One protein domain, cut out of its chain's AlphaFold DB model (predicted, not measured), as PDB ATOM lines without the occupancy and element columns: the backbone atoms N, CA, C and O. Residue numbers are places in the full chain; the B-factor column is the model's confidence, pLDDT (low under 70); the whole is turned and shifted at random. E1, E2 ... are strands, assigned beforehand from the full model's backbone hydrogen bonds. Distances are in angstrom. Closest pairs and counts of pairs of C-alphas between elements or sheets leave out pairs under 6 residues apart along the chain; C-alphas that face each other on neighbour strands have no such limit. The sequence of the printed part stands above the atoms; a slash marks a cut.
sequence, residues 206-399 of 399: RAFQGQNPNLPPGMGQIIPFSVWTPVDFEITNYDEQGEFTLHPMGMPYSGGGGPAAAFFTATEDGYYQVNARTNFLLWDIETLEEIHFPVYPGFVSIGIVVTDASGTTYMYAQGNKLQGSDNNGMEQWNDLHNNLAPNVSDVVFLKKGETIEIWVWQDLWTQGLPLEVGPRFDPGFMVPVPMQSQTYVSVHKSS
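Overview. This is residues 206 to 399 of the 399 residues of an uncharacterized protein of Bacteroidetes bacterium (UniProt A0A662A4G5). Little of this domain is regular structure, but its core is a sandwich: twisted antiparallel sheets, E3 E1 E11 E5 E8 and E4 E9 E6 E7, face to face. The small antiparallel pair E2 and E10 sits by E9. Of 194 printed residues, 71 are in strands E1 to E11; the class is all strand, with no named helix. It is compact, radius of gyration of the C-alphas 16.9 A, spanning 52 by 33 by 32 A.

Along the chain. Find C-alpha 206 at (-18.469, -17.315, 16.035): E1 runs to 208. Then find E2 at 219 to 223, E3 235 to 239, E4 263 to 265, E5 270 to 277, E6 299 to 307, E7 313 to 323 (26.6 A), E8 343 to 350, E9 355 to 362, E10 369 to 372, and E11 392 to 398, ending at (-14.681, -8.357, 4.518).

Arrangement. The sheets' facing parts are 10.0 A centre to centre. In hairpin E6 and E7, see N 300 and O 322, 2.9 A.

Size, cuts and confidence. The printed part has no cut. Confidence is low, for instance, at residues 325 to 339.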
ATOM      1  N   ARG A 206     -17.236 -16.522  16.004       86.94
ATOM      2  CA  ARG A 206     -18.469 -17.315  16.035       86.94
ATOM      3  C   ARG A 206     -18.897 -17.603  17.470       86.94
ATOM      4  O   ARG A 206     -18.145 -18.218  18.231       86.94
ATOM      5  N   ALA A 207     -20.133 -17.233  17.784       89.88
ATOM      6  CA  ALA A 207     -20.730 -17.432  19.095       89.88
ATOM      7  C   ALA A 207     -22.066 -18.183  18.994       89.88
ATOM      8  O   ALA A 207     -22.777 -18.097  17.989       89.88
ATOM      9  N   PHE A 208     -22.386 -18.936  20.041       89.69
ATOM     10  CA  PHE A 208     -23.555 -19.802  20.139       89.69
ATOM     11  C   PHE A 208     -24.259 -19.601  21.469       89.69
ATOM     12  O   PHE A 208     -23.637 -19.284  22.488       89.69
ATOM     13  N   GLN A 209     -25.566 -19.824  21.454       89.25
ATOM     14  CA  GLN A 209     -26.345 -19.823  22.675       89.25
ATOM     15  C   GLN A 209     -26.250 -21.185  23.357       89.25
ATOM     16  O   GLN A 209     -26.357 -22.224  22.692       89.25
ATOM     17  N   GLY A 210     -26.014 -21.175  24.666       85.56
ATOM     18  CA  GLY A 210     -25.988 -22.372  25.487       85.56
ATOM     19  C   GLY A 210     -27.356 -22.710  26.077       85.56
ATOM     20  O   GLY A 210     -28.345 -21.993  25.920       85.56
ATOM     21  N   GLN A 211     -27.400 -23.869  26.731       85.75
ATOM     22  CA  GLN A 211     -28.564 -24.347  27.469       85.75
ATOM     23  C   GLN A 211     -28.856 -23.432  28.655       85.75
ATOM     24  O   GLN A 211     -27.990 -23.232  29.509       85.75
ATOM     25  N   ASN A 212     -30.111 -23.004  28.789       84.69
ATOM     26  CA  ASN A 212     -30.555 -22.343  30.003       84.69
ATOM     27  C   ASN A 212     -30.575 -23.368  31.152       84.69
ATOM     28  O   ASN A 212     -31.322 -24.350  31.081       84.69
ATOM     29  N   PRO A 213     -29.788 -23.169  32.226       83.56
ATOM     30  CA  PRO A 213     -29.657 -24.153  33.301       83.56
ATOM     31  C   PRO A 213     -30.938 -24.327  34.128       83.56
ATOM     32  O   PRO A 213     -31.051 -25.292  34.878       83.56
ATOM     33  N   ASN A 214     -31.892 -23.400  34.005       84.06
ATOM     34  CA  ASN A 214     -33.160 -23.433  34.726       84.06
ATOM     35  C   ASN A 214     -34.309 -24.028  33.900       84.06
ATOM     36  O   ASN A 214     -35.420 -24.134  34.416       84.06
ATOM     37  N   LEU A 215     -34.063 -24.397  32.638       82.94
ATOM     38  CA  LEU A 215     -35.063 -24.971  31.741       82.94
ATOM     39  C   LEU A 215     -34.718 -26.417  31.365       82.94
ATOM     40  O   LEU A 215     -33.564 -26.835  31.502       82.94
ATOM     41  N   PRO A 216     -35.702 -27.197  30.883       84.75
ATOM     42  CA  PRO A 216     -35.451 -28.527  30.344       84.75
ATOM     43  C   PRO A 216     -34.392 -28.537  29.227       84.75
ATOM     44  O   PRO A 216     -34.243 -27.538  28.515       84.75
ATOM     45  N   PRO A 217     -33.683 -29.665  29.027       84.00
ATOM     46  CA  PRO A 217     -32.697 -29.806  27.956       84.00
ATOM     47  C   PRO A 217     -33.262 -29.443  26.575       84.00
ATOM     48  O   PRO A 217     -34.360 -29.871  26.225       84.00
ATOM     49  N   GLY A 218     -32.492 -28.693  25.788       80.19
ATOM     50  CA  GLY A 218     -32.886 -28.177  24.476       80.19
ATOM     51  C   GLY A 218     -33.401 -26.732  24.491       80.19
ATOM     52  O   GLY A 218     -33.574 -26.158  23.419       80.19
ATOM     53  N   MET A 219     -33.640 -26.133  25.666       86.12
ATOM     54  CA  MET A 219     -34.226 -24.791  25.814       86.12
ATOM     55  C   MET A 219     -33.209 -23.746  26.298       86.12
ATOM     56  O   MET A 219     -32.513 -23.933  27.296       86.12
ATOM     57  N   GLY A 220     -33.139 -22.623  25.586       88.88
ATOM     58  CA  GLY A 220     -32.214 -21.515  25.810       88.88
ATOM     59  C   GLY A 220     -32.878 -20.309  26.467       88.88
ATOM     60  O   GLY A 220     -33.766 -20.438  27.313       88.88
ATOM     61  N   GLN A 221     -32.433 -19.112  26.092       90.69
ATOM     62  CA  GLN A 221     -33.035 -17.864  26.560       90.69
ATOM     63  C   GLN A 221     -34.518 -17.795  26.192       90.69
ATOM     64  O   GLN A 221     -34.924 -18.189  25.098       90.69
ATOM     65  N   ILE A 222     -35.318 -17.250  27.105       91.00
ATOM     66  CA  ILE A 222     -36.745 -17.000  26.893       91.00
ATOM     67  C   ILE A 222     -36.898 -15.614  26.284       91.00
ATOM     68  O   ILE A 222     -36.434 -14.629  26.858       91.00
ATOM     69  N   ILE A 223     -37.585 -15.535  25.150       92.75
ATOM     70  CA  ILE A 223     -37.849 -14.285  24.449       92.75
ATOM     71  C   ILE A 223     -39.234 -13.760  24.847       92.75
ATOM     72  O   ILE A 223     -40.246 -14.394  24.520       92.75
ATOM     73  N   PRO A 224     -39.312 -12.622  25.559       92.44
ATOM     74  CA  PRO A 224     -40.568 -12.042  26.016       92.44
ATOM     75  C   PRO A 224     -41.474 -11.603  24.861       92.44
ATOM     76  O   PRO A 224     -41.033 -11.321  23.746       92.44
ATOM     77  N   PHE A 225     -42.770 -11.536  25.154       92.50
ATOM     78  CA  PHE A 225     -43.792 -11.162  24.184       92.50
ATOM     79  C   PHE A 225     -43.668  -9.708  23.734       92.50
ATOM     80  O   PHE A 225     -43.669  -8.787  24.548       92.50
ATOM     81  N   SER A 226     -43.655  -9.513  22.418       93.94
ATOM     82  CA  SER A 226     -43.668  -8.224  21.729       93.94
ATOM     83  C   SER A 226     -42.495  -7.297  22.080       93.94
ATOM     84  O   SER A 226     -42.582  -6.081  21.911       93.94
ATOM     85  N   VAL A 227     -41.367  -7.856  22.529       92.31
ATOM     86  CA  VAL A 227     -40.174  -7.092  22.914       92.31
ATOM     87  C   VAL A 227     -38.957  -7.604  22.154       92.31
ATOM     88  O   VAL A 227     -38.653  -8.795  22.149       92.31
ATOM     89  N   TRP A 228     -38.247  -6.679  21.507       93.38
ATOM     90  CA  TRP A 228     -36.956  -6.979  20.900       93.38
ATOM     91  C   TRP A 228     -35.959  -7.232  22.024       93.38
ATOM     92  O   TRP A 228     -35.766  -6.373  22.882       93.38
ATOM     93  N   THR A 229     -35.359  -8.415  22.020       93.19
ATOM     94  CA  THR A 229     -34.520  -8.917  23.107       93.19
ATOM     95  C   THR A 229     -33.176  -9.348  22.533       93.19
ATOM     96  O   THR A 229     -33.170 -10.120  21.570       93.19
ATOM     97  N   PRO A 230     -32.047  -8.852  23.060       93.56
ATOM     98  CA  PRO A 230     -30.742  -9.307  22.614       93.56
ATOM     99  C   PRO A 230     -30.525 -10.785  22.957       93.56
ATOM    100  O   PRO A 230     -30.984 -11.270  23.989       93.56
ATOM    101  N   VAL A 231     -29.846 -11.502  22.065       92.88
ATOM    102  CA  VAL A 231     -29.505 -12.912  22.233       92.88
ATOM    103  C   VAL A 231     -28.228 -13.018  23.045       92.88
ATOM    104  O   VAL A 231     -27.165 -12.542  22.646       92.88
ATOM    105  N   ASP A 232     -28.321 -13.712  24.164       91.38
ATOM    106  CA  ASP A 232     -27.189 -13.943  25.045       91.38
ATOM    107  C   ASP A 232     -26.425 -15.193  24.604       91.38
ATOM    108  O   ASP A 232     -26.783 -16.329  24.927       91.38
ATOM    109  N   PHE A 233     -25.368 -14.982  23.825       91.31
ATOM    110  CA  PHE A 233     -24.423 -16.031  23.452       91.31
ATOM    111  C   PHE A 233     -23.442 -16.312  24.593       91.31
ATOM    112  O   PHE A 233     -22.889 -15.392  25.191       91.31
ATOM    113  N   GLU A 234     -23.182 -17.587  24.866       88.00
ATOM    114  CA  GLU A 234     -22.431 -18.045  26.050       88.00
ATOM    115  C   GLU A 234     -21.212 -18.897  25.675       88.00
ATOM    116  O   GLU A 234     -20.356 -19.178  26.512       88.00
ATOM    117  N   ILE A 235     -21.145 -19.340  24.418       85.94
ATOM    118  CA  ILE A 235     -20.147 -20.288  23.926       85.94
ATOM    119  C   ILE A 235     -19.494 -19.703  22.676       85.94
ATOM    120  O   ILE A 235     -20.189 -19.319  21.738       85.94
ATOM    121  N   THR A 236     -18.164 -19.696  22.624       82.50
ATOM    122  CA  THR A 236     -17.385 -19.389  21.412       82.50
ATOM    123  C   THR A 236     -16.636 -20.624  20.955       82.50
ATOM    124  O   THR A 236     -15.875 -21.201  21.732       82.50
ATOM    125  N   ASN A 237     -16.785 -20.986  19.683       73.38
ATOM    126  CA  ASN A 237     -15.907 -21.994  19.077       73.38
ATOM    127  C   ASN A 237     -14.656 -21.353  18.471       73.38
ATOM    128  O   ASN A 237     -13.624 -22.008  18.370       73.38
ATOM    129  N   TYR A 238     -14.756 -20.088  18.056       74.69
ATOM    130  CA  TYR A 238     -13.674 -19.359  17.412       74.69
ATOM    131  C   TYR A 238     -13.848 -17.857  17.631       74.69
ATOM    132  O   TYR A 238     -14.932 -17.322  17.404       74.69
ATOM    133  N   ASP A 239     -12.780 -17.193  18.050       80.31
ATOM    134  CA  ASP A 239     -12.691 -15.740  18.155       80.31
ATOM    135  C   ASP A 239     -11.223 -15.350  17.975       80.31
ATOM    136  O   ASP A 239     -10.405 -15.536  18.876       80.31
ATOM    137  N   GLU A 240     -10.872 -14.890  16.773       76.19
ATOM    138  CA  GLU A 240      -9.480 -14.649  16.389       76.19
ATOM    139  C   GLU A 240      -8.821 -13.565  17.254       76.19
ATOM    140  O   GLU A 240      -7.632 -13.651  17.562       76.19
ATOM    141  N   GLN A 241      -9.584 -12.537  17.642       83.56
ATOM    142  CA  GLN A 241      -9.045 -11.329  18.280       83.56
ATOM    143  C   GLN A 241      -9.688 -11.008  19.637       83.56
ATOM    144  O   GLN A 241      -9.416  -9.946  20.199       83.56
ATOM    145  N   GLY A 242     -10.497 -11.916  20.190       86.25
ATOM    146  CA  GLY A 242     -11.199 -11.686  21.457       86.25
ATOM    147  C   GLY A 242     -12.268 -10.598  21.334       86.25
ATOM    148  O   GLY A 242     -12.424  -9.772  22.232       86.25
ATOM    149  N   GLU A 243     -12.936 -10.533  20.186       91.19
ATOM    150  CA  GLU A 243     -13.900  -9.488  19.840       91.19
ATOM    151  C   GLU A 243     -15.289  -9.764  20.396       91.19
ATOM    152  O   GLU A 243     -16.098  -8.843  20.523       91.19
ATOM    153  N   PHE A 244     -15.584 -11.023  20.715       91.69
ATOM    154  CA  PHE A 244     -16.877 -11.421  21.234       91.69
ATOM    155  C   PHE A 244     -16.880 -11.355  22.761       91.69
ATOM    156  O   PHE A 244     -16.233 -12.140  23.452       91.69
ATOM    157  N   THR A 245     -17.661 -10.427  23.307       92.81
ATOM    158  CA  THR A 245     -18.001 -10.426  24.729       92.81
ATOM    159  C   THR A 245     -19.194 -11.347  24.928       92.81
ATOM    160  O   THR A 245     -20.285 -11.073  24.431       92.81
ATOM    161  N   LEU A 246     -18.977 -12.460  25.627       91.12
ATOM    162  CA  LEU A 246     -20.024 -13.439  25.914       91.12
ATOM    163  C   LEU A 246     -20.861 -13.043  27.126       91.12
ATOM    164  O   LEU A 246     -20.365 -12.428  28.075       91.12
ATOM    165  N   HIS A 247     -22.112 -13.493  27.122       88.00
ATOM    166  CA  HIS A 247     -22.947 -13.495  28.310       88.00
ATOM    167  C   HIS A 247     -22.344 -14.437  29.362       88.00
ATOM    168  O   HIS A 247     -21.986 -15.576  29.034       88.00
ATOM    169  N   PRO A 248     -22.203 -14.014  30.631       83.06
ATOM    170  CA  PRO A 248     -21.621 -14.876  31.648       83.06
ATOM    171  C   PRO A 248     -22.538 -16.064  31.961       83.06
ATOM    172  O   PRO A 248     -23.697 -15.888  32.344       83.06
ATOM    173  N   MET A 249     -21.999 -17.284  31.875       73.44
ATOM    174  CA  MET A 249     -22.761 -18.501  32.174       73.44
ATOM    175  C   MET A 249     -23.393 -18.462  33.571       73.44
ATOM    176  O   MET A 249     -22.739 -18.129  34.563       73.44
ATOM    177  N   GLY A 250     -24.659 -18.875  33.655       67.38
ATOM    178  CA  GLY A 250     -25.399 -18.964  34.915       67.38
ATOM    179  C   GLY A 250     -25.915 -17.625  35.451       67.38
ATOM    180  O   GLY A 250     -26.516 -17.605  36.526       67.38
ATOM    181  N   MET A 251     -25.714 -16.523  34.725       71.06
ATOM    182  CA  MET A 251     -26.383 -15.255  35.014       71.06
ATOM    183  C   MET A 251     -27.785 -15.221  34.390       71.06
ATOM    184  O   MET A 251     -28.012 -15.860  33.361       71.06
ATOM    185  N   PRO A 252     -28.732 -14.457  34.969       72.38
ATOM    186  CA  PRO A 252     -30.035 -14.236  34.348       72.38
ATOM    187  C   PRO A 252     -29.874 -13.652  32.943       72.38
ATOM    188  O   PRO A 252     -29.029 -12.785  32.746       72.38
ATOM    189  N   TYR A 253     -30.691 -14.087  31.991       76.12
ATOM    190  CA  TYR A 253     -30.669 -13.547  30.634       76.12
ATOM    191  C   TYR A 253     -31.107 -12.067  30.584       76.12
ATOM    192  O   TYR A 253     -31.928 -11.596  31.389       76.12
ATOM    193  N   SER A 254     -30.557 -11.319  29.631       64.12
ATOM    194  CA  SER A 254     -30.935  -9.955  29.287       64.12
ATOM    195  C   SER A 254     -32.411  -9.918  28.845       64.12
ATOM    196  O   SER A 254     -32.928 -10.837  28.211       64.12
ATOM    197  N   GLY A 255     -33.153  -8.901  29.306       56.31
ATOM    198  CA  GLY A 255     -34.627  -8.849  29.217       56.31
ATOM    199  C   GLY A 255     -35.379  -9.285  30.489       56.31
ATOM    200  O   GLY A 255     -36.579  -9.043  30.592       56.31
ATOM    201  N   GLY A 256     -34.676  -9.827  31.495       48.25
ATOM    202  CA  GLY A 256     -35.197 -10.116  32.845       48.25
ATOM    203  C   GLY A 256     -34.493  -9.368  33.992       48.25
ATOM    204  O   GLY A 256     -34.672  -9.727  35.154       48.25
ATOM    205  N   GLY A 257     -33.668  -8.356  33.687       47.94
ATOM    206  CA  GLY A 257     -32.827  -7.644  34.668       47.94
ATOM    207  C   GLY A 257     -31.418  -8.232  34.872       47.94
ATOM    208  O   GLY A 257     -30.773  -7.916  35.870       47.94
ATOM    209  N   GLY A 258     -30.959  -9.094  33.954       50.38
ATOM    210  CA  GLY A 258     -29.605  -9.662  33.919       50.38
ATOM    211  C   GLY A 258     -28.500  -8.700  33.435       50.38
ATOM    212  O   GLY A 258     -28.795  -7.542  33.129       50.38
ATOM    213  N   PRO A 259     -27.225  -9.148  33.402       57.28
ATOM    214  CA  PRO A 259     -26.089  -8.376  32.885       57.28
ATOM    215  C   PRO A 259     -26.241  -7.987  31.402       57.28
ATOM    216  O   PRO A 259     -27.192  -8.385  30.732       57.28
ATOM    217  N   ALA A 260     -25.306  -7.159  30.916       66.44
ATOM    218  CA  ALA A 260     -25.266  -6.724  29.521       66.44
ATOM    219  C   ALA A 260     -25.214  -7.928  28.569       66.44
ATOM    220  O   ALA A 260     -24.545  -8.917  28.869       66.44
ATOM    221  N   ALA A 261     -25.926  -7.811  27.448       76.50
ATOM    222  CA  ALA A 261     -26.034  -8.857  26.446       76.50
ATOM    223  C   ALA A 261     -24.685  -9.231  25.824       76.50
ATOM    224  O   ALA A 261     -23.701  -8.498  25.941       76.50
ATOM    225  N   ALA A 262     -24.649 -10.367  25.129       90.94
ATOM    226  CA  ALA A 262     -23.486 -10.746  24.344       90.94
ATOM    227  C   ALA A 262     -23.364  -9.867  23.083       90.94
ATOM    228  O   ALA A 262     -24.337  -9.687  22.347       90.94
ATOM    229  N   PHE A 263     -22.163  -9.363  22.800       93.88
ATOM    230  CA  PHE A 263     -21.903  -8.499  21.645       93.88
ATOM    231  C   PHE A 263     -20.525  -8.742  21.032       93.88
ATOM    232  O   PHE A 263     -19.563  -9.101  21.709       93.88
ATOM    233  N   PHE A 264     -20.422  -8.479  19.735       95.62
ATOM    234  CA  PHE A 264     -19.159  -8.383  19.011       95.62
ATOM    235  C   PHE A 264     -18.663  -6.935  19.032       95.62
ATOM    236  O   PHE A 264     -19.453  -6.034  18.774       95.62
ATOM    237  N   THR A 265     -17.376  -6.696  19.283       95.69
ATOM    238  CA  THR A 265     -16.747  -5.364  19.236       95.69
ATOM    239  C   THR A 265     -15.755  -5.283  18.088       95.69
ATOM    240  O   THR A 265     -14.770  -6.018  18.071       95.69
ATOM    241  N   ALA A 266     -15.943  -4.339  17.169       94.69
ATOM    242  CA  ALA A 266     -14.971  -4.105  16.110       94.69
ATOM    243  C   ALA A 266     -13.646  -3.593  16.697       94.69
ATOM    244  O   ALA A 266     -13.578  -2.527  17.309       94.69
ATOM    245  N   THR A 267     -12.555  -4.323  16.497       93.25
ATOM    246  CA  THR A 267     -11.208  -3.889  16.925       93.25
ATOM    247  C   THR A 267     -10.525  -2.928  15.948       93.25
ATOM    248  O   THR A 267      -9.506  -2.312  16.287       93.25
ATOM    249  N   GLU A 268     -11.098  -2.754  14.761       92.69
ATOM    250  CA  GLU A 268     -10.600  -1.926  13.666       92.69
ATOM    251  C   GLU A 268     -11.756  -1.453  12.775       92.69
ATOM    252  O   GLU A 268     -12.863  -1.977  12.851       92.69
ATOM    253  N   ASP A 269     -11.501  -0.445  11.943       95.50
ATOM    254  CA  ASP A 269     -12.493   0.041  10.985       95.50
ATOM    255  C   ASP A 269     -12.616  -0.951   9.816       95.50
ATOM    256  O   ASP A 269     -11.607  -1.446   9.299       95.50
ATOM    257  N   GLY A 270     -13.836  -1.221   9.354       94.50
ATOM    258  CA  GLY A 270     -14.033  -2.099   8.204       94.50
ATOM    259  C   GLY A 270     -15.467  -2.539   7.956       94.50
ATOM    260  O   GLY A 270     -16.400  -2.160   8.661       94.50
ATOM    261  N   TYR A 271     -15.624  -3.356   6.916       94.88
ATOM    262  CA  TYR A 271     -16.877  -4.028   6.597       94.88
ATOM    263  C   TYR A 271     -16.913  -5.409   7.246       94.88
ATOM    264  O   TYR A 271     -15.960  -6.180   7.150       94.88
ATOM    265  N   TYR A 272     -18.038  -5.734   7.866       94.31
ATOM    266  CA  TYR A 272     -18.269  -6.959   8.612       94.31
ATOM    267  C   TYR A 272     -19.501  -7.665   8.062       94.31
ATOM    268  O   TYR A 272     -20.614  -7.171   8.209       94.31
ATOM    269  N   GLN A 273     -19.322  -8.819   7.425       95.12
ATOM    270  CA  GLN A 273     -20.436  -9.691   7.081       95.12
ATOM    271  C   GLN A 273     -20.896 -10.431   8.336       95.12
ATOM    272  O   GLN A 273     -20.136 -11.184   8.946       95.12
ATOM    273  N   VAL A 274     -22.152 -10.229   8.702       95.31
ATOM    274  CA  VAL A 274     -22.799 -10.839   9.860       95.31
ATOM    275  C   VAL A 274     -23.813 -11.841   9.345       95.31
ATOM    276  O   VAL A 274     -24.675 -11.485   8.548       95.31
ATOM    277  N   ASN A 275     -23.730 -13.082   9.810       94.38
ATOM    278  CA  ASN A 275     -24.725 -14.114   9.554       94.38
ATOM    279  C   ASN A 275     -25.234 -14.623  10.899       94.38
ATOM    280  O   ASN A 275     -24.448 -15.101  11.714       94.38
ATOM    281  N   ALA A 276     -26.538 -14.539  11.139       94.50
ATOM    282  CA  ALA A 276     -27.141 -15.051  12.358       94.50
ATOM    283  C   ALA A 276     -28.401 -15.853  12.053       94.50
ATOM    284  O   ALA A 276     -29.170 -15.541  11.138       94.50
ATOM    285  N   ARG A 277     -28.615 -16.889  12.855       92.75
ATOM    286  CA  ARG A 277     -29.816 -17.717  12.846       92.75
ATOM    287  C   ARG A 277     -30.194 -17.998  14.285       92.75
ATOM    288  O   ARG A 277     -29.330 -18.338  15.086       92.75
ATOM    289  N   THR A 278     -31.477 -17.903  14.587       91.56
ATOM    290  CA  THR A 278     -32.046 -18.432  15.827       91.56
ATOM    291  C   THR A 278     -33.095 -19.471  15.478       91.56
ATOM    292  O   THR A 278     -33.559 -19.515  14.339       91.56
ATOM    293  N   ASN A 279     -33.452 -20.329  16.425       89.69
ATOM    294  CA  ASN A 279     -34.624 -21.184  16.298       89.69
ATOM    295  C   ASN A 279     -35.475 -21.060  17.561       89.69
ATOM    296  O   ASN A 279     -34.927 -21.002  18.658       89.69
ATOM    297  N   PHE A 280     -36.788 -20.959  17.401       89.75
ATOM    298  CA  PHE A 280     -37.738 -20.809  18.494       89.75
ATOM    299  C   PHE A 280     -38.505 -22.103  18.718       89.75
ATOM    300  O   PHE A 280     -38.958 -22.748  17.774       89.75
ATOM    301  N   LEU A 281     -38.720 -22.429  19.985       85.56
ATOM    302  CA  LEU A 281     -39.537 -23.551  20.405       85.56
ATOM    303  C   LEU A 281     -40.944 -23.069  20.771       85.56
ATOM    304  O   LEU A 281     -41.104 -22.251  21.673       85.56
ATOM    305  N   LEU A 282     -41.970 -23.613  20.109       83.88
ATOM    306  CA  LEU A 282     -43.382 -23.410  20.467       83.88
ATOM    307  C   LEU A 282     -43.790 -24.300  21.650       83.88
ATOM    308  O   LEU A 282     -44.690 -25.131  21.550       83.88
ATOM    309  N   TRP A 283     -43.108 -24.127  22.779       81.75
ATOM    310  CA  TRP A 283     -43.427 -24.807  24.031       81.75
ATOM    311  C   TRP A 283     -43.914 -23.811  25.073       81.75
ATOM    312  O   TRP A 283     -43.296 -22.768  25.290       81.75
ATOM    313  N   ASP A 284     -45.011 -24.165  25.737       77.62
ATOM    314  CA  ASP A 284     -45.454 -23.499  26.948       77.62
ATOM    315  C   ASP A 284     -44.442 -23.833  28.042       77.62
ATOM    316  O   ASP A 284     -44.187 -24.990  28.366       77.62
ATOM    317  N   ILE A 285     -43.827 -22.800  28.593       77.19
ATOM    318  CA  ILE A 285     -42.775 -22.944  29.589       77.19
ATOM    319  C   ILE A 285     -43.302 -23.326  30.977       77.19
ATOM    320  O   ILE A 285     -42.540 -23.829  31.802       77.19
ATOM    321  N   GLU A 286     -44.586 -23.096  31.249       81.38
ATOM    322  CA  GLU A 286     -45.230 -23.445  32.514       81.38
ATOM    323  C   GLU A 286     -45.647 -24.917  32.538       81.38
ATOM    324  O   GLU A 286     -45.449 -25.602  33.545       81.38
ATOM    325  N   THR A 287     -46.215 -25.408  31.434       81.81
ATOM    326  CA  THR A 287     -46.716 -26.789  31.321       81.81
ATOM    327  C   THR A 287     -45.730 -27.739  30.647       81.81
ATOM    328  O   THR A 287     -45.839 -28.952  30.824       81.81
ATOM    329  N   LEU A 288     -44.736 -27.203  29.932       79.94
ATOM    330  CA  LEU A 288     -43.814 -27.942  29.064       79.94
ATOM    331  C   LEU A 288     -44.537 -28.715  27.947       79.94
ATOM    332  O   LEU A 288     -44.018 -29.708  27.433       79.94
ATOM    333  N   GLU A 289     -45.726 -28.251  27.554       79.56
ATOM    334  CA  GLU A 289     -46.531 -28.803  26.462       79.56
ATOM    335  C   GLU A 289     -46.493 -27.901  25.221       79.56
ATOM    336  O   GLU A 289     -46.188 -26.711  25.292       79.56
ATOM    337  N   GLU A 290     -46.739 -28.486  24.049       76.75
ATOM    338  CA  GLU A 290     -46.734 -27.753  22.780       76.75
ATOM    339  C   GLU A 290     -47.835 -26.681  22.763       76.75
ATOM    340  O   GLU A 290     -48.977 -26.921  23.177       76.75
ATOM    341  N   ILE A 291     -47.508 -25.490  22.263       77.31
ATOM    342  CA  ILE A 291     -48.474 -24.397  22.131       77.31
ATOM    343  C   ILE A 291     -49.335 -24.667  20.898       77.31
ATOM    344  O   ILE A 291     -48.929 -24.399  19.775       77.31
ATOM    345  N   HIS A 292     -50.556 -25.155  21.116       75.50
ATOM    346  CA  HIS A 292     -51.488 -25.506  20.036       75.50
ATOM    347  C   HIS A 292     -52.223 -24.303  19.425       75.50
ATOM    348  O   HIS A 292     -52.868 -24.435  18.389       75.50
ATOM    349  N   PHE A 293     -52.200 -23.147  20.095       76.69
ATOM    350  CA  PHE A 293     -52.935 -21.950  19.674       76.69
ATOM    351  C   PHE A 293     -52.098 -20.679  19.888       76.69
ATOM    352  O   PHE A 293     -52.450 -19.853  20.738       76.69
ATOM    353  N   PRO A 294     -50.972 -20.516  19.168       79.44
ATOM    354  CA  PRO A 294     -50.206 -19.279  19.227       79.44
ATOM    355  C   PRO A 294     -51.048 -18.078  18.762       79.44
ATOM    356  O   PRO A 294     -52.020 -18.206  18.016       79.44
ATOM    357  N   VAL A 295     -50.685 -16.885  19.230       80.81
ATOM    358  CA  VAL A 295     -51.338 -15.622  18.875       80.81
ATOM    359  C   VAL A 295     -51.253 -15.403  17.364       80.81
ATOM    360  O   VAL A 295     -50.193 -15.516  16.750       80.81
ATOM    361  N   TYR A 296     -52.386 -15.037  16.768       77.75
ATOM    362  CA  TYR A 296     -52.531 -14.781  15.340       77.75
ATOM    363  C   TYR A 296     -52.837 -13.293  15.071       77.75
ATOM    364  O   TYR A 296     -53.719 -12.742  15.742       77.75
ATOM    365  N   PRO A 297     -52.196 -12.629  14.082       77.25
ATOM    366  CA  PRO A 297     -51.170 -13.115  13.147       77.25
ATOM    367  C   PRO A 297     -49.738 -12.903  13.677       77.25
ATOM    368  O   PRO A 297     -48.987 -12.089  13.133       77.25
ATOM    369  N   GLY A 298     -49.362 -13.599  14.752       85.00
ATOM    370  CA  GLY A 298     -48.043 -13.452  15.359       85.00
ATOM    371  C   GLY A 298     -46.913 -14.067  14.526       85.00
ATOM    372  O   GLY A 298     -47.118 -14.957  13.693       85.00
ATOM    373  N   PHE A 299     -45.692 -13.594  14.750       90.88
ATOM    374  CA  PHE A 299     -44.473 -14.039  14.089       90.88
ATOM    375  C   PHE A 299     -43.261 -14.000  15.025       90.88
ATOM    376  O   PHE A 299     -43.263 -13.367  16.078       90.88
ATOM    377  N   VAL A 300     -42.186 -14.659  14.600       93.06
ATOM    378  CA  VAL A 300     -40.838 -14.483  15.153       93.06
ATOM    379  C   VAL A 300     -39.954 -13.744  14.162       93.06
ATOM    380  O   VAL A 300     -40.142 -13.835  12.944       93.06
ATOM    381  N   SER A 301     -38.972 -13.007  14.667       95.69
ATOM    382  CA  SER A 301     -37.989 -12.313  13.841       95.69
ATOM    383  C   SER A 301     -36.643 -12.186  14.547       95.69
ATOM    384  O   SER A 301     -36.519 -12.422  15.747       95.69
ATOM    385  N   ILE A 302     -35.636 -11.813  13.769       97.31
ATOM    386  CA  ILE A 302     -34.248 -11.623  14.179       97.31
ATOM    387  C   ILE A 302     -33.734 -10.334  13.536       97.31
ATOM    388  O   ILE A 302     -34.219  -9.937  12.475       97.31
ATOM    389  N   GLY A 303     -32.774  -9.665  14.157       97.00
ATOM    390  CA  GLY A 303     -32.193  -8.432  13.655       97.00
ATOM    391  C   GLY A 303     -30.737  -8.271  14.065       97.00
ATOM    392  O   GLY A 303     -30.311  -8.750  15.115       97.00
ATOM    393  N   ILE A 304     -29.992  -7.579  13.212       97.94
ATOM    394  CA  ILE A 304     -28.656  -7.070  13.494       97.94
ATOM    395  C   ILE A 304     -28.841  -5.685  14.100       97.94
ATOM    396  O   ILE A 304     -29.424  -4.792  13.474       97.94
ATOM    397  N   VAL A 305     -28.350  -5.511  15.317       96.62
ATOM    398  CA  VAL A 305     -28.383  -4.251  16.050       96.62
ATOM    399  C   VAL A 305     -26.957  -3.750  16.198       96.62
ATOM    400  O   VAL A 305     -26.051  -4.519  16.502       96.62
ATOM    401  N   VAL A 306     -26.762  -2.461  15.946       96.75
ATOM    402  CA  VAL A 306     -25.457  -1.809  16.024       96.75
ATOM    403  C   VAL A 306     -25.492  -0.776  17.134       96.75
ATOM    404  O   VAL A 306     -26.450  -0.006  17.225       96.75
ATOM    405  N   THR A 307     -24.439  -0.741  17.948       95.75
ATOM    406  CA  THR A 307     -24.171   0.383  18.850       95.75
ATOM    407  C   THR A 307     -22.976   1.160  18.326       95.75
ATOM    408  O   THR A 307     -21.868   0.629  18.221       95.75
ATOM    409  N   ASP A 308     -23.214   2.418  17.961       94.31
ATOM    410  CA  ASP A 308     -22.175   3.290  17.421       94.31
ATOM    411  C   ASP A 308     -21.231   3.831  18.509       94.31
ATOM    412  O   ASP A 308     -21.438   3.656  19.712       94.31
ATOM    413  N   ALA A 309     -20.196   4.559  18.087       90.38
ATOM    414  CA  ALA A 309     -19.204   5.126  19.000       90.38
ATOM    415  C   ALA A 309     -19.775   6.166  19.990       90.38
ATOM    416  O   ALA A 309     -19.098   6.533  20.951       90.38
ATOM    417  N   SER A 310     -20.996   6.670  19.764       91.44
ATOM    418  CA  SER A 310     -21.696   7.558  20.701       91.44
ATOM    419  C   SER A 310     -22.462   6.797  21.788       91.44
ATOM    420  O   SER A 310     -22.961   7.419  22.726       91.44
ATOM    421  N   GLY A 311     -22.540   5.467  21.678       89.31
ATOM    422  CA  GLY A 311     -23.366   4.610  22.522       89.31
ATOM    423  C   GLY A 311     -24.824   4.542  22.066       89.31
ATOM    424  O   GLY A 311     -25.676   4.113  22.841       89.31
ATOM    425  N   THR A 312     -25.140   4.986  20.844       92.56
ATOM    426  CA  THR A 312     -26.502   4.913  20.306       92.56
ATOM    427  C   THR A 312     -26.726   3.551  19.667       92.56
ATOM    428  O   THR A 312     -26.070   3.204  18.686       92.56
ATOM    429  N   THR A 313     -27.687   2.803  20.205       91.94
ATOM    430  CA  THR A 313     -28.089   1.486  19.705       91.94
ATOM    431  C   THR A 313     -29.269   1.606  18.738       91.94
ATOM    432  O   THR A 313     -30.276   2.244  19.057       91.94
ATOM    433  N   TYR A 314     -29.176   0.993  17.559       93.81
ATOM    434  CA  TYR A 314     -30.243   0.990  16.554       93.81
ATOM    435  C   TYR A 314     -30.257  -0.299  15.726       93.81
ATOM    436  O   TYR A 314     -29.243  -0.969  15.545       93.81
ATOM    437  N   MET A 315     -31.432  -0.649  15.199       96.00
ATOM    438  CA  MET A 315     -31.580  -1.793  14.300       96.00
ATOM    439  C   MET A 315     -30.994  -1.458  12.929       96.00
ATOM    440  O   MET A 315     -31.492  -0.563  12.248       96.00
ATOM    441  N   TYR A 316     -29.944  -2.175  12.536       97.50
ATOM    442  CA  TYR A 316     -29.281  -2.011  11.245       97.50
ATOM    443  C   TYR A 316     -30.017  -2.780  10.147       97.50
ATOM    444  O   TYR A 316     -30.392  -2.209   9.126       97.50
ATOM    445  N   ALA A 317     -30.284  -4.063  10.394       97.50
ATOM    446  CA  ALA A 317     -31.001  -4.930   9.470       97.50
ATOM    447  C   ALA A 317     -31.960  -5.840  10.233       97.50
ATOM    448  O   ALA A 317     -31.624  -6.369  11.291       97.50
ATOM    449  N   GLN A 318     -33.150  -6.050   9.678       97.19
ATOM    450  CA  GLN A 318     -34.101  -7.036  10.173       97.19
ATOM    451  C   GLN A 318     -34.120  -8.227   9.215       97.19
ATOM    452  O   GLN A 318     -34.237  -8.054   8.003       97.19
ATOM    453  N   GLY A 319     -34.001  -9.428   9.767       95.00
ATOM    454  CA  GLY A 319     -34.127 -10.679   9.040       95.00
ATOM    455  C   GLY A 319     -35.574 -11.057   8.750       95.00
ATOM    456  O   GLY A 319     -36.507 -10.251   8.816       95.00
ATOM    457  N   ASN A 320     -35.770 -12.335   8.445       92.75
ATOM    458  CA  ASN A 320     -37.082 -12.838   8.060       92.75
ATOM    459  C   ASN A 320     -38.093 -12.740   9.216       92.75
ATOM    460  O   ASN A 320     -37.748 -12.865  10.395       92.75
ATOM    461  N   LYS A 321     -39.364 -12.538   8.855       92.00
ATOM    462  CA  LYS A 321     -40.513 -12.686   9.754       92.00
ATOM    463  C   LYS A 321     -41.170 -14.018   9.448       92.00
ATOM    464  O   LYS A 321     -41.653 -14.210   8.332       92.00
ATOM    465  N   LEU A 322     -41.143 -14.934  10.404       89.56
ATOM    466  CA  LEU A 322     -41.708 -16.268  10.238       89.56
ATOM    467  C   LEU A 322     -42.965 -16.374  11.086       89.56
ATOM    468  O   LEU A 322     -42.914 -16.250  12.308       89.56
ATOM    469  N   GLN A 323     -44.093 -16.548  10.412       84.88
ATOM    470  CA  GLN A 323     -45.389 -16.714  11.049       84.88
ATOM    471  C   GLN A 323     -45.474 -18.109  11.676       84.88
ATOM    472  O   GLN A 323     -45.111 -19.096  11.037       84.88
ATOM    473  N   GLY A 324     -45.935 -18.176  12.924       73.75
ATOM    474  CA  GLY A 324     -46.028 -19.426  13.688       73.75
ATOM    475  C   GLY A 324     -47.431 -20.009  13.817       73.75
ATOM    476  O   GLY A 324     -47.568 -21.065  14.415       73.75
ATOM    477  N   SER A 325     -48.448 -19.342  13.267       68.00
ATOM    478  CA  SER A 325     -49.857 -19.759  13.306       68.00
ATOM    479  C   SER A 325     -50.469 -19.638  11.915       68.00
ATOM    480  O   SER A 325     -50.226 -18.627  11.255       68.00
ATOM    481  N   ASP A 326     -51.251 -20.608  11.441       61.09
ATOM    482  CA  ASP A 326     -51.952 -20.470  10.159       61.09
ATOM    483  C   ASP A 326     -53.113 -19.442  10.180       61.09
ATOM    484  O   ASP A 326     -53.607 -19.011  11.221       61.09
ATOM    485  N   ASN A 327     -53.532 -18.986   8.993       56.66
ATOM    486  CA  ASN A 327     -54.511 -17.901   8.842       56.66
ATOM    487  C   ASN A 327     -55.966 -18.274   9.182       56.66
ATOM    488  O   ASN A 327     -56.838 -17.411   9.035       56.66
ATOM    489  N   ASN A 328     -56.275 -19.522   9.553       54.56
ATOM    490  CA  ASN A 328     -57.641 -20.024   9.390       54.56
ATOM    491  C   ASN A 328     -58.380 -20.422  10.668       54.56
ATOM    492  O   ASN A 328     -59.543 -20.808  10.568       54.56
ATOM    493  N   GLY A 329     -57.780 -20.294  11.856       53.62
ATOM    494  CA  GLY A 329     -58.463 -20.524  13.144       53.62
ATOM    495  C   GLY A 329     -59.101 -21.916  13.298       53.62
ATOM    496  O   GLY A 329     -59.868 -22.148  14.233       53.62
ATOM    497  N   MET A 330     -58.823 -22.823  12.362       54.31
ATOM    498  CA  MET A 330     -59.395 -24.151  12.206       54.31
ATOM    499  C   MET A 330     -58.406 -24.995  11.390       54.31
ATOM    500  O   MET A 330     -58.496 -24.999  10.169       54.31
ATOM    501  N   GLU A 331     -57.469 -25.669  12.062       50.72
ATOM    502  CA  GLU A 331     -57.073 -27.084  11.870       50.72
ATOM    503  C   GLU A 331     -55.708 -27.340  12.536       50.72
ATOM    504  O   GLU A 331     -54.671 -26.854  12.122       50.72
ATOM    505  N   GLN A 332     -55.678 -28.013  13.686       56.91
ATOM    506  CA  GLN A 332     -55.373 -29.449  13.744       56.91
ATOM    507  C   GLN A 332     -54.080 -29.833  12.985       56.91
ATOM    508  O   GLN A 332     -54.119 -30.301  11.851       56.91
ATOM    509  N   TRP A 333     -52.956 -29.735  13.708       52.38
ATOM    510  CA  TRP A 333     -51.706 -30.498  13.531       52.38
ATOM    511  C   TRP A 333     -50.704 -30.080  12.437       52.38
ATOM    512  O   TRP A 333     -49.663 -30.727  12.348       52.38
ATOM    513  N   ASN A 334     -50.944 -29.026  11.644       51.78
ATOM    514  CA  ASN A 334     -50.063 -28.656  10.513       51.78
ATOM    515  C   ASN A 334     -49.521 -27.214  10.540       51.78
ATOM    516  O   ASN A 334     -49.122 -26.686   9.497       51.78
ATOM    517  N   ASP A 335     -49.472 -26.581  11.707       56.34
ATOM    518  CA  ASP A 335     -48.758 -25.319  11.880       56.34
ATOM    519  C   ASP A 335     -47.281 -25.461  11.450       56.34
ATOM    520  O   ASP A 335     -46.696 -26.552  11.440       56.34
ATOM    521  N   LEU A 336     -46.633 -24.344  11.099       59.59
ATOM    522  CA  LEU A 336     -45.211 -24.274  10.720       59.59
ATOM    523  C   LEU A 336     -44.262 -24.525  11.920       59.59
ATOM    524  O   LEU A 336     -43.189 -23.927  12.014       59.59
ATOM    525  N   HIS A 337     -44.625 -25.450  12.814       57.78
ATOM    526  CA  HIS A 337     -43.921 -25.859  14.032       57.78
ATOM    527  C   HIS A 337     -42.464 -26.264  13.789       57.78
ATOM    528  O   HIS A 337     -41.628 -26.146  14.677       57.78
ATOM    529  N   ASN A 338     -42.131 -26.710  12.575       54.81
ATOM    530  CA  ASN A 338     -40.797 -27.208  12.243       54.81
ATOM    531  C   ASN A 338     -39.901 -26.187  11.514       54.81
ATOM    532  O   ASN A 338     -38.845 -26.577  11.014       54.81
ATOM    533  N   ASN A 339     -40.292 -24.909  11.401       65.94
ATOM    534  CA  ASN A 339     -39.460 -23.910  10.718       65.94
ATOM    535  C   ASN A 339     -39.534 -22.495  11.322       65.94
ATOM    536  O   ASN A 339     -39.539 -21.512  10.584       65.94
ATOM    537  N   LEU A 340     -39.546 -22.367  12.651       82.06
ATOM    538  CA  LEU A 340     -39.416 -21.072  13.338       82.06
ATOM    539  C   LEU A 340     -37.956 -20.658  13.525       82.06
ATOM    540  O   LEU A 340     -37.535 -20.234  14.601       82.06
ATOM    541  N   ALA A 341     -37.191 -20.759  12.440       89.00
ATOM    542  CA  ALA A 341     -35.768 -20.475  12.432       89.00
ATOM    543  C   ALA A 341     -35.432 -19.207  11.627       89.00
ATOM    544  O   ALA A 341     -34.899 -19.306  10.509       89.00
ATOM    545  N   PRO A 342     -35.783 -18.001  12.125       93.00
ATOM    546  CA  PRO A 342     -35.488 -16.774  11.409       93.00
ATOM    547  C   PRO A 342     -33.971 -16.598  11.297       93.00
ATOM    548  O   PRO A 342     -33.189 -16.967  12.174       93.00
ATOM    549  N   ASN A 343     -33.556 -16.031  10.173       94.94
ATOM    550  CA  ASN A 343     -32.162 -15.734   9.888       94.94
ATOM    551  C   ASN A 343     -32.028 -14.310   9.353       94.94
ATOM    552  O   ASN A 343     -32.986 -13.737   8.820       94.94
ATOM    553  N   VAL A 344     -30.837 -13.752   9.533       96.31
ATOM    554  CA  VAL A 344     -30.419 -12.460   8.999       96.31
ATOM    555  C   VAL A 344     -28.984 -12.576   8.499       96.31
ATOM    556  O   VAL A 344     -28.145 -13.237   9.114       96.31
ATOM    557  N   SER A 345     -28.720 -11.944   7.363       95.88
ATOM    558  CA  SER A 345     -27.388 -11.815   6.794       95.88
ATOM    559  C   SER A 345     -27.258 -10.430   6.190       95.88
ATOM    560  O   SER A 345     -28.115 -10.033   5.399       95.88
ATOM    561  N   ASP A 346     -26.227  -9.693   6.585       97.00
ATOM    562  CA  ASP A 346     -25.909  -8.403   5.975       97.00
ATOM    563  C   ASP A 346     -24.431  -8.042   6.172       97.00
ATOM    564  O   ASP A 346     -23.719  -8.671   6.958       97.00
ATOM    565  N   VAL A 347     -23.967  -7.016   5.461       95.94
ATOM    566  CA  VAL A 347     -22.639  -6.423   5.621       95.94
ATOM    567  C   VAL A 347     -22.772  -5.070   6.317       95.94
ATOM    568  O   VAL A 347     -23.392  -4.141   5.800       95.94
ATOM    569  N   VAL A 348     -22.153  -4.950   7.489       95.44
ATOM    570  CA  VAL A 348     -22.173  -3.763   8.348       95.44
ATOM    571  C   VAL A 348     -20.819  -3.070   8.284       95.44
ATOM    572  O   VAL A 348     -19.791  -3.705   8.507       95.44
ATOM    573  N   PHE A 349     -20.783  -1.770   8.003       95.88
ATOM    574  CA  PHE A 349     -19.564  -0.990   8.223       95.88
ATOM    575  C   PHE A 349     -19.490  -0.566   9.690       95.88
ATOM    576  O   PHE A 349     -20.425   0.068  10.176       95.88
ATOM    577  N   LEU A 350     -18.384  -0.875  10.363       95.94
ATOM    578  CA  LEU A 350     -18.131  -0.468  11.744       95.94
ATOM    579  C   LEU A 350     -16.818   0.291  11.851       95.94
ATOM    580  O   LEU A 350     -15.841  -0.014  11.161       95.94
ATOM    581  N   LYS A 351     -16.788   1.246  12.772       96.25
ATOM    582  CA  LYS A 351     -15.554   1.822  13.299       96.25
ATOM    583  C   LYS A 351     -15.070   1.023  14.497       96.25
ATOM    584  O   LYS A 351     -15.852   0.398  15.213       96.25
ATOM    585  N   LYS A 352     -13.776   1.127  14.780       95.06
ATOM    586  CA  LYS A 352     -13.176   0.572  15.988       95.06
ATOM    587  C   LYS A 352     -13.947   1.001  17.244       95.06
ATOM    588  O   LYS A 352     -14.067   2.192  17.530       95.06
ATOM    589  N   GLY A 353     -14.372   0.018  18.029       94.44
ATOM    590  CA  GLY A 353     -15.112   0.169  19.278       94.44
ATOM    591  C   GLY A 353     -16.633   0.104  19.126       94.44
ATOM    592  O   GLY A 353     -17.313  -0.011  20.140       94.44
ATOM    593  N   GLU A 354     -17.166   0.156  17.904       96.19
ATOM    594  CA  GLU A 354     -18.594  -0.061  17.654       96.19
ATOM    595  C   GLU A 354     -18.936  -1.545  17.788       96.19
ATOM    596  O   GLU A 354     -18.085  -2.414  17.563       96.19
ATOM    597  N   THR A 355     -20.176  -1.838  18.177       96.38
ATOM    598  CA  THR A 355     -20.588  -3.207  18.495       96.38
ATOM    599  C   THR A 355     -21.736  -3.704  17.631       96.38
ATOM    600  O   THR A 355     -22.561  -2.922  17.155       96.38
ATOM    601  N   ILE A 356     -21.783  -5.023  17.443       96.38
ATOM    602  CA  ILE A 356     -22.923  -5.750  16.883       96.38
ATOM    603  C   ILE A 356     -23.526  -6.629  17.970       96.38
ATOM    604  O   ILE A 356     -22.830  -7.421  18.606       96.38
ATOM    605  N   GLU A 357     -24.840  -6.553  18.091       95.50
ATOM    606  CA  GLU A 357     -25.669  -7.476  18.849       95.50
ATOM    607  C   GLU A 357     -26.667  -8.145  17.907       95.50
ATOM    608  O   GLU A 357     -27.135  -7.551  16.930       95.50
ATOM    609  N   ILE A 358     -27.037  -9.384  18.220       96.25
ATOM    610  CA  ILE A 358     -28.156 -10.050  17.558       96.25
ATOM    611  C   ILE A 358     -29.353  -9.940  18.473       96.25
ATOM    612  O   ILE A 358     -29.286 -10.354  19.622       96.25
ATOM    613  N   TRP A 359     -30.438  -9.373  17.970       95.62
ATOM    614  CA  TRP A 359     -31.683  -9.259  18.712       95.62
ATOM    615  C   TRP A 359     -32.748 -10.113  18.046       95.62
ATOM    616  O   TRP A 359     -32.743 -10.314  16.833       95.62
ATOM    617  N   VAL A 360     -33.681 -10.609  18.840       95.75
ATOM    618  CA  VAL A 360     -34.803 -11.421  18.387       95.75
ATOM    619  C   VAL A 360     -36.108 -10.897  18.957       95.75
ATOM    620  O   VAL A 360     -36.129 -10.158  19.941       95.75
ATOM    621  N   TRP A 361     -37.208 -11.258  18.317       95.38
ATOM    622  CA  TRP A 361     -38.539 -10.795  18.681       95.38
ATOM    623  C   TRP A 361     -39.566 -11.884  18.421       95.38
ATOM    624  O   TRP A 361     -39.423 -12.646  17.462       95.38
ATOM    625  N   GLN A 362     -40.609 -11.925  19.244       93.44
ATOM    626  CA  GLN A 362     -41.763 -12.792  19.036       93.44
ATOM    627  C   GLN A 362     -43.040 -12.145  19.577       93.44
ATOM    628  O   GLN A 362     -43.000 -11.485  20.614       93.44
ATOM    629  N   ASP A 363     -44.174 -12.373  18.926       93.38
ATOM    630  CA  ASP A 363     -45.516 -12.110  19.464       93.38
ATOM    631  C   ASP A 363     -46.461 -13.305  19.261       93.38
ATOM    632  O   ASP A 363     -47.669 -13.145  19.122       93.38
ATOM    633  N   LEU A 364     -45.905 -14.516  19.264       88.56
ATOM    634  CA  LEU A 364     -46.648 -15.769  19.166       88.56
ATOM    635  C   LEU A 364     -47.207 -16.224  20.517       88.56
ATOM    636  O   LEU A 364     -48.247 -16.874  20.553       88.56
ATOM    637  N   TRP A 365     -46.542 -15.908  21.632       88.75
ATOM    638  CA  TRP A 365     -46.987 -16.355  22.954       88.75
ATOM    639  C   TRP A 365     -46.703 -15.340  24.053       88.75
ATOM    640  O   TRP A 365     -45.580 -14.853  24.206       88.75
ATOM    641  N   THR A 366     -47.723 -15.029  24.850       88.69
ATOM    642  CA  THR A 366     -47.676 -13.955  25.852       88.69
ATOM    643  C   THR A 366     -46.771 -14.263  27.045       88.69
ATOM    644  O   THR A 366     -46.266 -13.327  27.661       88.69
ATOM    645  N   GLN A 367     -46.523 -15.540  27.352       87.00
ATOM    646  CA  GLN A 367     -45.622 -15.954  28.439       87.00
ATOM    647  C   GLN A 367     -44.137 -15.963  28.028       87.00
ATOM    648  O   GLN A 367     -43.266 -16.072  28.888       87.00
ATOM    649  N   GLY A 368     -43.839 -15.793  26.736       89.69
ATOM    650  CA  GLY A 368     -42.486 -15.873  26.185       89.69
ATOM    651  C   GLY A 368     -42.197 -17.218  25.517       89.69
ATOM    652  O   GLY A 368     -42.814 -18.225  25.852       89.69
ATOM    653  N   LEU A 369     -41.268 -17.223  24.559       89.81
ATOM    654  CA  LEU A 369     -40.850 -18.432  23.843       89.81
ATOM    655  C   LEU A 369     -39.364 -18.718  24.069       89.81
ATOM    656  O   LEU A 369     -38.554 -17.808  23.877       89.81
ATOM    657  N   PRO A 370     -38.976 -19.947  24.445       90.56
ATOM    658  CA  PRO A 370     -37.572 -20.312  24.533       90.56
ATOM    659  C   PRO A 370     -36.937 -20.461  23.145       90.56
ATOM    660  O   PRO A 370     -37.561 -20.928  22.190       90.56
ATOM    661  N   LEU A 371     -35.663 -20.092  23.045       91.12
ATOM    662  CA  LEU A 371     -34.816 -20.439  21.907       91.12
ATOM    663  C   LEU A 371     -34.395 -21.916  21.981       91.12
ATOM    664  O   LEU A 371     -34.235 -22.469  23.068       91.12
ATOM    665  N   GLU A 372     -34.210 -22.568  20.837       86.75
ATOM    666  CA  GLU A 372     -33.723 -23.947  20.753       86.75
ATOM    667  C   GLU A 372     -32.191 -23.981  20.817       86.75
ATOM    668  O   GLU A 372     -31.498 -23.337  20.018       86.75
ATOM    669  N   VAL A 373     -31.656 -24.762  21.756       81.75
ATOM    670  CA  VAL A 373     -30.217 -24.901  22.017       81.75
ATOM    671  C   VAL A 373     -29.856 -26.368  22.259       81.75
ATOM    672  O   VAL A 373     -30.026 -26.925  23.339       81.75
ATOM    673  N   GLY A 374     -29.328 -27.025  21.227       69.38
ATOM    674  CA  GLY A 374     -28.820 -28.396  21.321       69.38
ATOM    675  C   GLY A 374     -29.791 -29.467  20.805       69.38
ATOM    676  O   GLY A 374     -30.666 -29.165  19.994       69.38
ATOM    677  N   PRO A 375     -29.594 -30.744  21.180       58.25
ATOM    678  CA  PRO A 375     -30.320 -31.864  20.595       58.25
ATOM    679  C   PRO A 375     -31.813 -31.802  20.938       58.25
ATOM    680  O   PRO A 375     -32.178 -31.873  22.112       58.25
ATOM    681  N   ARG A 376     -32.675 -31.726  19.916       57.00
ATOM    682  CA  ARG A 376     -34.136 -31.799  20.071       57.00
ATOM    683  C   ARG A 376     -34.500 -33.070  20.842       57.00
ATOM    684  O   ARG A 376     -34.210 -34.179  20.383       57.00
ATOM    685  N   PHE A 377     -35.152 -32.923  21.996       51.88
ATOM    686  CA  PHE A 377     -35.861 -34.038  22.615       51.88
ATOM    687  C   PHE A 377     -37.204 -34.160  21.898       51.88
ATOM    688  O   PHE A 377     -38.148 -33.444  22.207       51.88
ATOM    689  N   ASP A 378     -37.263 -35.011  20.876       53.22
ATOM    690  CA  ASP A 378     -38.530 -35.382  20.254       53.22
ATOM    691  C   ASP A 378     -39.162 -36.508  21.096       53.22
ATOM    692  O   ASP A 378     -38.601 -37.613  21.149       53.22
ATOM    693  N   PRO A 379     -40.307 -36.268  21.768       46.19
ATOM    694  CA  PRO A 379     -40.988 -37.288  22.563       46.19
ATOM    695  C   PRO A 379     -41.340 -38.546  21.751       46.19
ATOM    696  O   PRO A 379     -41.465 -39.627  22.327       46.19
ATOM    697  N   GLY A 380     -41.458 -38.433  20.422       52.50
ATOM    698  CA  GLY A 380     -41.721 -39.544  19.510       52.50
ATOM    699  C   GLY A 380     -40.509 -40.432  19.211       52.50
ATOM    700  O   GLY A 380     -40.697 -41.573  18.790       52.50
ATOM    701  N   PHE A 381     -39.278 -39.962  19.451       49.78
ATOM    702  CA  PHE A 381     -38.056 -40.683  19.061       49.78
ATOM    703  C   PHE A 381     -37.236 -41.277  20.214       49.78
ATOM    704  O   PHE A 381     -36.291 -42.012  19.936       49.78
ATOM    705  N   MET A 382     -37.590 -41.049  21.487       44.12
ATOM    706  CA  MET A 382     -36.952 -41.643  22.690       44.12
ATOM    707  C   MET A 382     -35.411 -41.509  22.800       44.12
ATOM    708  O   MET A 382     -34.823 -42.007  23.762       44.12
ATOM    709  N   VAL A 383     -34.739 -40.836  21.862       45.69
ATOM    710  CA  VAL A 383     -33.283 -40.670  21.802       45.69
ATOM    711  C   VAL A 383     -32.966 -39.228  21.386       45.69
ATOM    712  O   VAL A 383     -33.513 -38.763  20.385       45.69
ATOM    713  N   PRO A 384     -32.078 -38.514  22.107       51.28
ATOM    714  CA  PRO A 384     -31.612 -37.190  21.701       51.28
ATOM    715  C   PRO A 384     -30.898 -37.267  20.348       51.28
ATOM    716  O   PRO A 384     -29.947 -38.037  20.202       51.28
ATOM    717  N   VAL A 385     -31.314 -36.466  19.366       49.00
ATOM    718  CA  VAL A 385     -30.579 -36.344  18.098       49.00
ATOM    719  C   VAL A 385     -29.438 -35.353  18.313       49.00
ATOM    720  O   VAL A 385     -29.737 -34.176  18.496       49.00
ATOM    721  N   PRO A 386     -28.155 -35.760  18.300       46.75
ATOM    722  CA  PRO A 386     -27.047 -34.840  18.530       46.75
ATOM    723  C   PRO A 386     -27.046 -33.763  17.443       46.75
ATOM    724  O   PRO A 386     -26.763 -34.047  16.281       46.75
ATOM    725  N   MET A 387     -27.366 -32.527  17.808       50.66
ATOM    726  CA  MET A 387     -27.183 -31.363  16.949       50.66
ATOM    727  C   MET A 387     -26.427 -30.292  17.729       50.66
ATOM    728  O   MET A 387     -26.628 -30.123  18.935       50.66
ATOM    729  N   GLN A 388     -25.522 -29.597  17.039       50.41
ATOM    730  CA  GLN A 388     -24.891 -28.381  17.550       50.41
ATOM    731  C   GLN A 388     -25.971 -27.312  17.803       50.41
ATOM    732  O   GLN A 388     -27.045 -27.373  17.202       50.41
ATOM    733  N   SER A 389     -25.702 -26.355  18.700       58.53
ATOM    734  CA  SER A 389     -26.633 -25.255  18.997       58.53
ATOM    735  C   SER A 389     -27.119 -24.590  17.703       58.53
ATOM    736  O   SER A 389     -26.311 -24.187  16.865       58.53
ATOM    737  N   GLN A 390     -28.442 -24.524  17.516       74.50
ATOM    738  CA  GLN A 390     -29.058 -23.994  16.295       74.50
ATOM    739  C   GLN A 390     -29.143 -22.464  16.291       74.50
ATOM    740  O   GLN A 390     -29.372 -21.867  15.237       74.50
ATOM    741  N   THR A 391     -28.933 -21.848  17.456       88.75
ATOM    742  CA  THR A 391     -28.905 -20.401  17.632       88.75
ATOM    743  C   THR A 391     -27.461 -19.914  17.684       88.75
ATOM    744  O   THR A 391     -26.733 -20.167  18.648       88.75
ATOM    745  N   TYR A 392     -27.038 -19.226  16.624       91.31
ATOM    746  CA  TYR A 392     -25.656 -18.800  16.432       91.31
ATOM    747  C   TYR A 392     -25.543 -17.462  15.701       91.31
ATOM    748  O   TYR A 392     -26.447 -17.030  14.978       91.31
ATOM    749  N   VAL A 393     -24.363 -16.863  15.833       92.44
ATOM    750  CA  VAL A 393     -23.886 -15.760  15.000       92.44
ATOM    751  C   VAL A 393     -22.465 -16.039  14.526       92.44
ATOM    752  O   VAL A 393     -21.624 -16.527  15.284       92.44
ATOM    753  N   SER A 394     -22.189 -15.720  13.265       91.62
ATOM    754  CA  SER A 394     -20.838 -15.610  12.726       91.62
ATOM    755  C   SER A 394     -20.614 -14.212  12.164       91.62
ATOM    756  O   SER A 394     -21.456 -13.659  11.454       91.62
ATOM    757  N   VAL A 395     -19.462 -13.635  12.489       92.56
ATOM    758  CA  VAL A 395     -19.027 -12.334  11.981       92.56
ATOM    759  C   VAL A 395     -17.735 -12.543  11.210       92.56
ATOM    760  O   VAL A 395     -16.812 -13.193  11.694       92.56
ATOM    761  N   HIS A 396     -17.670 -12.008   9.999       89.25
ATOM    762  CA  HIS A 396     -16.535 -12.102   9.089       89.25
ATOM    763  C   HIS A 396     -16.115 -10.687   8.717       89.25
ATOM    764  O   HIS A 396     -16.960  -9.904   8.297       89.25
ATOM    765  N   LYS A 397     -14.832 -10.338   8.822       85.31
ATOM    766  CA  LYS A 397     -14.371  -9.071   8.246       85.31
ATOM    767  C   LYS A 397     -14.191  -9.260   6.742       85.31
ATOM    768  O   LYS A 397     -13.441 -10.131   6.311       85.31
ATOM    769  N   SER A 398     -14.903  -8.464   5.955       75.94
ATOM    770  CA  SER A 398     -14.681  -8.357   4.518       75.94
ATOM    771  C   SER A 398     -13.407  -7.538   4.305       75.94
ATOM    772  O   SER A 398     -13.277  -6.446   4.862       75.94
ATOM    773  N   SER A 399     -12.446  -8.134   3.594       60.72
ATOM    774  CA  SER A 399     -11.095  -7.606   3.354       60.72
ATOM    775  C   SER A 399     -11.071  -6.206   2.760       60.72
ATOM    776  O   SER A 399     -11.843  -5.994   1.795       60.72
TER     777      SER A 399